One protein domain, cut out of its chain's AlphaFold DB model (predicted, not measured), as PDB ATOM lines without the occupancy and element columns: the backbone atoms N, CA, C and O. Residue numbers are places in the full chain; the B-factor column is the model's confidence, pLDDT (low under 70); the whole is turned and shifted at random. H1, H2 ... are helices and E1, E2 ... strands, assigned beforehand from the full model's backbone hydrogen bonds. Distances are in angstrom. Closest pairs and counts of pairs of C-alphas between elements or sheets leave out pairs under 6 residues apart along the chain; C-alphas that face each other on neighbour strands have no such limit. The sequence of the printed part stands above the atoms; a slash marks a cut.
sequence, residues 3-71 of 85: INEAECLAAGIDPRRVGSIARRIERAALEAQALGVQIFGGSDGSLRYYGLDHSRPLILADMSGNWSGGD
ATOM      1  N   ILE A   3     -28.559  56.949 -42.953       97.38
ATOM      2  CA  ILE A   3     -29.741  56.789 -42.084       97.38
ATOM      3  C   ILE A   3     -30.999  56.915 -42.940       97.38
ATOM      4  O   ILE A   3     -31.169  57.911 -43.642       97.38
ATOM      5  N   ASN A   4     -31.886  55.933 -42.832       97.50
ATOM      6  CA  ASN A   4     -33.147  55.874 -43.556       97.50
ATOM      7  C   ASN A   4     -34.249  56.478 -42.671       97.50
ATOM      8  O   ASN A   4     -34.866  55.806 -41.840       97.50
ATOM      9  N   GLU A   5     -34.420  57.803 -42.758       97.81
ATOM     10  CA  GLU A   5     -35.305  58.549 -41.851       97.81
ATOM     11  C   GLU A   5     -36.775  58.130 -41.976       97.81
ATOM     12  O   GLU A   5     -37.464  58.041 -40.962       97.81
ATOM     13  N   ALA A   6     -37.251  57.831 -43.189       97.88
ATOM     14  CA  ALA A   6     -38.633  57.409 -43.415       97.88
ATOM     15  C   ALA A   6     -38.943  56.083 -42.699       97.88
ATOM     16  O   ALA A   6     -39.969  55.963 -42.035       97.88
ATOM     17  N   GLU A   7     -38.025  55.124 -42.762       97.50
ATOM     18  CA  GLU A   7     -38.099  53.817 -42.118       97.50
ATOM     19  C   GLU A   7     -38.035  53.947 -40.594       97.50
ATOM     20  O   GLU A   7     -38.791  53.286 -39.883       97.50
ATOM     21  N   CYS A   8     -37.189  54.847 -40.084       97.56
ATOM     22  CA  CYS A   8     -37.144  55.181 -38.660       97.56
ATOM     23  C   CYS A   8     -38.493  55.730 -38.177       97.56
ATOM     24  O   CYS A   8     -39.035  55.249 -37.180       97.56
ATOM     25  N   LEU A   9     -39.066  56.694 -38.905       97.25
ATOM     26  CA  LEU A   9     -40.360  57.290 -38.570       97.25
ATOM     27  C   LEU A   9     -41.503  56.271 -38.674       97.25
ATOM     28  O   LEU A   9     -42.337  56.213 -37.773       97.25
ATOM     29  N   ALA A  10     -41.513  55.428 -39.711       95.50
ATOM     30  CA  ALA A  10     -42.488  54.348 -39.877       95.50
ATOM     31  C   ALA A  10     -42.404  53.306 -38.747       95.50
ATOM     32  O   ALA A  10     -43.427  52.779 -38.314       95.50
ATOM     33  N   ALA A  11     -41.200  53.055 -38.225       95.12
ATOM     34  CA  ALA A  11     -40.968  52.204 -37.060       95.12
ATOM     35  C   ALA A  11     -41.269  52.896 -35.713       95.12
ATOM     36  O   ALA A  11     -41.185  52.253 -34.666       95.12
ATOM     37  N   GLY A  12     -41.587  54.198 -35.701       96.50
ATOM     38  CA  GLY A  12     -41.780  54.976 -34.473       96.50
ATOM     39  C   GLY A  12     -40.491  55.209 -33.675       96.50
ATOM     40  O   GLY A  12     -40.540  55.407 -32.460       96.50
ATOM     41  N   ILE A  13     -39.329  55.168 -34.332       97.19
ATOM     42  CA  ILE A  13     -38.007  55.310 -33.716       97.19
ATOM     43  C   ILE A  13     -37.387  56.644 -34.142       97.19
ATOM     44  O   ILE A  13     -37.356  56.985 -35.319       97.19
ATOM     45  N   ASP A  14     -36.838  57.392 -33.182       97.94
ATOM     46  CA  ASP A  14     -36.127  58.644 -33.459       97.94
ATOM     47  C   ASP A  14     -34.870  58.396 -34.332       97.94
ATOM     48  O   ASP A  14     -33.924  57.746 -33.855       97.94
ATOM     49  N   PRO A  15     -34.797  58.962 -35.558       98.12
ATOM     50  CA  PRO A  15     -33.640  58.817 -36.442       98.12
ATOM     51  C   PRO A  15     -32.322  59.269 -35.801       98.12
ATOM     52  O   PRO A  15     -31.257  58.718 -36.084       98.12
ATOM     53  N   ARG A  16     -32.360  60.240 -34.878       97.81
ATOM     54  CA  ARG A  16     -31.157  60.731 -34.186       97.81
ATOM     55  C   ARG A  16     -30.573  59.676 -33.258       97.81
ATOM     56  O   ARG A  16     -29.348  59.546 -33.166       97.81
ATOM     57  N   ARG A  17     -31.432  58.901 -32.589       98.12
ATOM     58  CA  ARG A  17     -31.004  57.781 -31.739       98.12
ATOM     59  C   ARG A  17     -30.410  56.664 -32.587       98.12
ATOM     60  O   ARG A  17     -29.328  56.187 -32.247       98.12
ATOM     61  N   VAL A  18     -31.050  56.319 -33.709       97.88
ATOM     62  CA  VAL A  18     -30.517  55.348 -34.682       97.88
ATOM     63  C   VAL A  18     -29.139  55.791 -35.167       97.88
ATOM     64  O   VAL A  18     -28.173  55.040 -35.042       97.88
ATOM     65  N   GLY A  19     -29.000  57.046 -35.597       97.81
ATOM     66  CA  GLY A  19     -27.726  57.588 -36.058       97.81
ATOM     67  C   GLY A  19     -26.637  57.620 -34.985       97.81
ATOM     68  O   GLY A  19     -25.462  57.432 -35.298       97.81
ATOM     69  N   SER A  20     -26.984  57.832 -33.713       97.94
ATOM     70  CA  SER A  20     -26.011  57.744 -32.619       97.94
ATOM     71  C   SER A  20     -25.540  56.311 -32.372       97.94
ATOM     72  O   SER A  20     -24.376  56.107 -32.029       97.94
ATOM     73  N   ILE A  21     -26.428  55.325 -32.496       97.50
ATOM     74  CA  ILE A  21     -26.076  53.911 -32.341       97.50
ATOM     75  C   ILE A  21     -25.190  53.483 -33.511       97.50
ATOM     76  O   ILE A  21     -24.083  53.000 -33.270       97.50
ATOM     77  N   ALA A  22     -25.631  53.758 -34.740       96.44
ATOM     78  CA  ALA A  22     -24.931  53.397 -35.966       96.44
ATOM     79  C   ALA A  22     -23.497  53.948 -35.999       96.44
ATOM     80  O   ALA A  22     -22.561  53.196 -36.241       96.44
ATOM     81  N   ARG A  23     -23.279  55.217 -35.621       96.50
ATOM     82  CA  ARG A  23     -21.926  55.810 -35.563       96.50
ATOM     83  C   ARG A  23     -20.969  55.099 -34.608       96.50
ATOM     84  O   ARG A  23     -19.777  55.010 -34.893       96.50
ATOM     85  N   ARG A  24     -21.456  54.640 -33.451       96.44
ATOM     86  CA  ARG A  24     -20.607  53.929 -32.476       96.44
ATOM     87  C   ARG A  24     -20.236  52.541 -32.986       96.44
ATOM     88  O   ARG A  24     -19.096  52.131 -32.821       96.44
ATOM     89  N   ILE A  25     -21.193  51.858 -33.611       94.81
ATOM     90  CA  ILE A  25     -20.986  50.531 -34.192       94.81
ATOM     91  C   ILE A  25     -20.033  50.615 -35.389       94.81
ATOM     92  O   ILE A  25     -19.055  49.881 -35.422       94.81
ATOM     93  N   GLU A  26     -20.252  51.555 -36.312       94.62
ATOM     94  CA  GLU A  26     -19.368  51.788 -37.463       94.62
ATOM     95  C   GLU A  26     -17.932  52.086 -37.009       94.62
ATOM     96  O   GLU A  26     -16.984  51.520 -37.545       94.62
ATOM     97  N   ARG A  27     -17.752  52.908 -35.964       95.62
ATOM     98  CA  ARG A  27     -16.422  53.161 -35.393       95.62
ATOM     99  C   ARG A  27     -15.759  51.876 -34.890       95.62
ATOM    100  O   ARG A  27     -14.624  51.609 -35.265       95.62
ATOM    101  N   ALA A  28     -16.464  51.087 -34.082       94.94
ATOM    102  CA  ALA A  28     -15.932  49.826 -33.569       94.94
ATOM    103  C   ALA A  28     -15.613  48.833 -34.705       94.94
ATOM    104  O   ALA A  28     -14.606  48.135 -34.644       94.94
ATOM    105  N   ALA A  29     -16.428  48.809 -35.763       93.88
ATOM    106  CA  ALA A  29     -16.202  47.973 -36.939       93.88
ATOM    107  C   ALA A  29     -14.931  48.365 -37.702       93.88
ATOM    108  O   ALA A  29     -14.160  47.496 -38.106       93.88
ATOM    109  N   LEU A  30     -14.682  49.665 -37.868       93.94
ATOM    110  CA  LEU A  30     -13.460  50.167 -38.497       93.94
ATOM    111  C   LEU A  30     -12.218  49.915 -37.628       93.94
ATOM    112  O   LEU A  30     -11.163  49.564 -38.152       93.94
ATOM    113  N   GLU A  31     -12.337  50.048 -36.305       95.81
ATOM    114  CA  GLU A  31     -11.261  49.711 -35.362       95.81
ATOM    115  C   GLU A  31     -10.922  48.211 -35.406       95.81
ATOM    116  O   GLU A  31      -9.749  47.851 -35.494       95.81
ATOM    117  N   ALA A  32     -11.930  47.334 -35.430       95.31
ATOM    118  CA  ALA A  32     -11.740  45.894 -35.603       95.31
ATOM    119  C   ALA A  32     -11.060  45.568 -36.942       95.31
ATOM    120  O   ALA A  32     -10.087  44.814 -36.977       95.31
ATOM    121  N   GLN A  33     -11.504  46.203 -38.031       94.31
ATOM    122  CA  GLN A  33     -10.898  46.040 -39.350       94.31
ATOM    123  C   GLN A  33      -9.410  46.416 -39.351       94.31
ATOM    124  O   GLN A  33      -8.605  45.714 -39.961       94.31
ATOM    125  N   ALA A  34      -9.023  47.487 -38.651       95.81
ATOM    126  CA  ALA A  34      -7.621  47.889 -38.529       95.81
ATOM    127  C   ALA A  34      -6.753  46.844 -37.800       95.81
ATOM    128  O   ALA A  34      -5.548  46.777 -38.036       95.81
ATOM    129  N   LEU A  35      -7.360  46.003 -36.956       97.12
ATOM    130  CA  LEU A  35      -6.715  44.865 -36.293       97.12
ATOM    131  C   LEU A  35      -6.747  43.576 -37.135       97.12
ATOM    132  O   LEU A  35      -6.285  42.537 -36.673       97.12
ATOM    133  N   GLY A  36      -7.310  43.614 -38.347       95.31
ATOM    134  CA  GLY A  36      -7.549  42.421 -39.162       95.31
ATOM    135  C   GLY A  36      -8.704  41.550 -38.655       95.31
ATOM    136  O   GLY A  36      -8.828  40.401 -39.069       95.31
ATOM    137  N   VAL A  37      -9.548  42.080 -37.766       94.50
ATOM    138  CA  VAL A  37     -10.719  41.393 -37.212       94.50
ATOM    139  C   VAL A  37     -11.961  41.761 -38.024       94.50
ATOM    140  O   VAL A  37     -12.157  42.914 -38.414       94.50
ATOM    141  N   GLN A  38     -12.817  40.777 -38.282       91.25
ATOM    142  CA  GLN A  38     -14.090  40.948 -38.981       91.25
ATOM    143  C   GLN A  38     -15.251  40.752 -38.005       91.25
ATOM    144  O   GLN A  38     -15.206  39.849 -37.170       91.25
ATOM    145  N   ILE A  39     -16.290  41.585 -38.098       91.44
ATOM    146  CA  ILE A  39     -17.495  41.408 -37.279       91.44
ATOM    147  C   ILE A  39     -18.438  40.428 -37.975       91.44
ATOM    148  O   ILE A  39     -18.810  40.628 -39.130       91.44
ATOM    149  N   PHE A  40     -18.857  39.395 -37.250       88.81
ATOM    150  CA  PHE A  40     -19.841  38.419 -37.703       88.81
ATOM    151  C   PHE A  40     -21.268  38.865 -37.340       88.81
ATOM    152  O   PHE A  40     -21.521  39.249 -36.197       88.81
ATOM    153  N   GLY A  41     -22.202  38.824 -38.295       78.00
ATOM    154  CA  GLY A  41     -23.603  39.203 -38.069       78.00
ATOM    155  C   GLY A  41     -24.434  39.578 -39.304       78.00
ATOM    156  O   GLY A  41     -25.593  39.952 -39.142       78.00
ATOM    157  N   GLY A  42     -23.889  39.499 -40.524       78.56
ATOM    158  CA  GLY A  42     -24.625  39.788 -41.760       78.56
ATOM    159  C   GLY A  42     -23.720  40.098 -42.956       78.56
ATOM    160  O   GLY A  42     -22.537  40.380 -42.797       78.56
ATOM    161  N   SER A  43     -24.282  40.063 -44.168       73.75
ATOM    162  CA  SER A  43     -23.567  40.441 -45.403       73.75
ATOM    163  C   SER A  43     -23.228  41.935 -45.471       73.75
ATOM    164  O   SER A  43     -22.323  42.332 -46.197       73.75
ATOM    165  N   ASP A  44     -23.972  42.756 -44.729       82.19
ATOM    166  CA  ASP A  44     -23.781  44.191 -44.577       82.19
ATOM    167  C   ASP A  44     -23.979  44.614 -43.114       82.19
ATOM    168  O   ASP A  44     -24.686  43.969 -42.338       82.19
ATOM    169  N   GLY A  45     -23.342  45.717 -42.722       89.44
ATOM    170  CA  GLY A  45     -23.599  46.346 -41.434       89.44
ATOM    171  C   GLY A  45     -24.878  47.159 -41.514       89.44
ATOM    172  O   GLY A  45     -24.830  48.310 -41.932       89.44
ATOM    173  N   SER A  46     -26.014  46.602 -41.101       94.00
ATOM    174  CA  SER A  46     -27.292  47.321 -41.120       94.00
ATOM    175  C   SER A  46     -28.048  47.218 -39.793       94.00
ATOM    176  O   SER A  46     -28.025  46.198 -39.104       94.00
ATOM    177  N   LEU A  47     -28.731  48.300 -39.408       94.25
ATOM    178  CA  LEU A  47     -29.686  48.299 -38.299       94.25
ATOM    179  C   LEU A  47     -31.078  48.028 -38.854       94.25
ATOM    180  O   LEU A  47     -31.563  48.779 -39.696       94.25
ATOM    181  N   ARG A  48     -31.726  46.967 -38.373       94.44
ATOM    182  CA  ARG A  48     -32.986  46.462 -38.925       94.44
ATOM    183  C   ARG A  48     -34.091  46.439 -37.869       94.44
ATOM    184  O   ARG A  48     -33.847  46.067 -36.724       94.44
ATOM    185  N   TYR A  49     -35.306  46.818 -38.255       95.12
ATOM    186  CA  TYR A  49     -36.504  46.746 -37.415       95.12
ATOM    187  C   TYR A  49     -37.513  45.768 -38.010       95.12
ATOM    188  O   TYR A  49     -37.996  45.970 -39.119       95.12
ATOM    189  N   TYR A  50     -37.840  44.717 -37.259       92.31
ATOM    190  CA  TYR A  50     -38.705  43.627 -37.719       92.31
ATOM    191  C   TYR A  50     -40.198  43.844 -37.427       92.31
ATOM    192  O   TYR A  50     -41.021  43.085 -37.922       92.31
ATOM    193  N   GLY A  51     -40.574  44.866 -36.649       85.94
ATOM    194  CA  GLY A  51     -41.977  45.106 -36.298       85.94
ATOM    195  C   GLY A  51     -42.688  43.855 -35.762       85.94
ATOM    196  O   GLY A  51     -42.102  43.085 -35.005       85.94
ATOM    197  N   LEU A  52     -43.954  43.678 -36.158       77.62
ATOM    198  CA  LEU A  52     -44.747  42.469 -35.882       77.62
ATOM    199  C   LEU A  52     -44.630  41.408 -36.993       77.62
ATOM    200  O   LEU A  52     -44.902  40.236 -36.747       77.62
ATOM    201  N   ASP A  53     -44.243  41.809 -38.209       74.75
ATOM    202  CA  ASP A  53     -44.033  40.912 -39.349       74.75
ATOM    203  C   ASP A  53     -42.530  40.698 -39.567       74.75
ATOM    204  O   ASP A  53     -41.841  41.473 -40.232       74.75
ATOM    205  N   HIS A  54     -42.024  39.603 -39.003       78.94
ATOM    206  CA  HIS A  54     -40.604  39.257 -39.008       78.94
ATOM    207  C   HIS A  54     -40.048  38.861 -40.387       78.94
ATOM    208  O   HIS A  54     -38.862  38.547 -40.496       78.94
ATOM    209  N   SER A  55     -40.867  38.846 -41.442       83.06
ATOM    210  CA  SER A  55     -40.444  38.368 -42.759       83.06
ATOM    211  C   SER A  55     -39.664  39.405 -43.575       83.06
ATOM    212  O   SER A  55     -38.883  39.026 -44.450       83.06
ATOM    213  N   ARG A  56     -39.863  40.708 -43.318       87.81
ATOM    214  CA  ARG A  56     -39.277  41.803 -44.115       87.81
ATOM    215  C   ARG A  56     -38.947  43.015 -43.240       87.81
ATOM    216  O   ARG A  56     -39.762  43.931 -43.139       87.81
ATOM    217  N   PRO A  57     -37.770  43.044 -42.597       92.50
ATOM    218  CA  PRO A  57     -37.417  44.159 -41.733       92.50
ATOM    219  C   PRO A  57     -37.216  45.459 -42.516       92.50
ATOM    220  O   PRO A  57     -36.676  45.456 -43.622       92.50
ATOM    221  N   LEU A  58     -37.561  46.582 -41.886       94.88
ATOM    222  CA  LEU A  58     -37.143  47.907 -42.333       94.88
ATOM    223  C   LEU A  58     -35.654  48.097 -42.041       94.88
ATOM    224  O   LEU A  58     -35.199  47.814 -40.931       94.88
ATOM    225  N   ILE A  59     -34.904  48.611 -43.012       95.12
ATOM    226  CA  ILE A  59     -33.497  48.976 -42.827       95.12
ATOM    227  C   ILE A  59     -33.458  50.417 -42.326       95.12
ATOM    228  O   ILE A  59     -33.756  51.342 -43.070       95.12
ATOM    229  N   LEU A  60     -33.098  50.614 -41.063       97.06
ATOM    230  CA  LEU A  60     -33.060  51.929 -40.417       97.06
ATOM    231  C   LEU A  60     -31.766  52.692 -40.718       97.06
ATOM    232  O   LEU A  60     -31.754  53.923 -40.744       97.06
ATOM    233  N   ALA A  61     -30.660  51.969 -40.884       97.00
ATOM    234  CA  ALA A  61     -29.355  52.542 -41.175       97.00
ATOM    235  C   ALA A  61     -28.417  51.509 -41.792       97.00
ATOM    236  O   ALA A  61     -28.444  50.346 -41.392       97.00
ATOM    237  N   ASP A  62     -27.524  51.987 -42.651       94.81
ATOM    238  CA  ASP A  62     -26.422  51.235 -43.241       94.81
ATOM    239  C   ASP A  62     -25.086  51.793 -42.738       94.81
ATOM    240  O   ASP A  62     -24.891  53.009 -42.630       94.81
ATOM    241  N   MET A  63     -24.152  50.907 -42.418       93.38
ATOM    242  CA  MET A  63     -22.870  51.198 -41.784       93.38
ATOM    243  C   MET A  63     -21.726  50.622 -42.611       93.38
ATOM    244  O   MET A  63     -21.794  49.516 -43.146       93.38
ATOM    245  N   SER A  64     -20.634  51.373 -42.678       90.00
ATOM    246  CA  SER A  64     -19.372  50.905 -43.241       90.00
ATOM    247  C   SER A  64     -18.637  49.988 -42.254       90.00
ATOM    248  O   SER A  64     -18.951  49.948 -41.064       90.00
ATOM    249  N   GLY A  65     -17.659  49.233 -42.748       87.00
ATOM    250  CA  GLY A  65     -16.844  48.322 -41.943       87.00
ATOM    251  C   GLY A  65     -16.665  46.967 -42.613       87.00
ATOM    252  O   GLY A  65     -17.162  46.739 -43.717       87.00
ATOM    253  N   ASN A  66     -15.940  46.081 -41.933       88.94
ATOM    254  CA  ASN A  66     -15.728  44.713 -42.381       88.94
ATOM    255  C   ASN A  66     -16.715  43.765 -41.685       88.94
ATOM    256  O   ASN A  66     -16.570  43.477 -40.494       88.94
ATOM    257  N   TRP A  67     -17.701  43.291 -42.444       91.62
ATOM    258  CA  TRP A  67     -18.815  42.469 -41.970       91.62
ATOM    259  C   TRP A  67     -18.779  41.091 -42.631       91.62
ATOM    260  O   TRP A  67     -18.403  40.981 -43.797       91.62
ATOM    261  N   SER A  68     -19.170  40.056 -41.889       89.00
ATOM    262  CA  SER A  68     -19.383  38.705 -42.409       89.00
ATOM    263  C   SER A  68     -20.754  38.179 -42.021       89.00
ATOM    264  O   SER A  68     -21.206  38.367 -40.887       89.00
ATOM    265  N   GLY A  69     -21.401  37.500 -42.961       84.69
ATOM    266  CA  GLY A  69     -22.590  36.697 -42.709       84.69
ATOM    267  C   GLY A  69     -22.223  35.222 -42.574       84.69
ATOM    268  O   GLY A  69     -21.170  34.799 -43.036       84.69
ATOM    269  N   GLY A  70     -23.122  34.456 -41.973       83.06
ATOM    270  CA  GLY A  70     -23.030  33.006 -41.823       83.06
ATOM    271  C   GLY A  70     -24.244  32.510 -41.048       83.06
ATOM    272  O   GLY A  70     -25.144  33.297 -40.730       83.06
ATOM    273  N   ASP A  71     -24.285  31.220 -40.744       86.19
ATOM    274  CA  ASP A  71     -25.387  30.635 -39.971       86.19
ATOM    275  C   ASP A  71     -25.221  30.824 -38.451       86.19
ATOM    276  O   ASP A  71     -26.158  30.604 -37.680       86.19
TER     277      ASP A  71
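This is residues 3 to 71 of the 85 residues of an uncharacterized protein of Methylorubrum extorquens DSM 13060 (UniProt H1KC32). One long helix, H2, runs along a hairpin of two strands, E1 and E2, and the short helix H1 makes a corner at its beginning. The 69 printed residues are mixed, with H1, H2, E1 and E2 in chain order and an antiparallel sheet E1 - E2. The whole is flat, 37 by 28 by 12 A, and only just compact, close to loose, with a radius of gyration of the C-alphas of 12.8 A.

Look at H1, residues 5 to 10: it touches H2, residues 15 to 34, only at the corner, closest at the C-alphas of Cys 8 and Pro 15, 5.5 A. E1, residues 45 to 49, and E2, residues 58 to 63, form the hairpin; N 47 and O 61, 2.9 A, are within hydrogen-bond range. The closest C-alphas of H2 and E2 are Glu 26 and Met 63, 5.6 A. Every O i to N i+4 pair is within range in H1, 15 of 16 in H2.

Find C-alpha 5 at (-35.305, 58.549, -41.851), where H1 begins, 8.6 A long. H2 is 28.3 A, E1 13.5 A; E2, 14.7 A, ends at C-alpha 63 (-22.870, 51.198, -41.784).

The C-alphas farthest apart, Leu 35 and Leu 52, are 38.1 A apart. The printed part has no cut or long link, and no printed residue is under 70 in pLDDT.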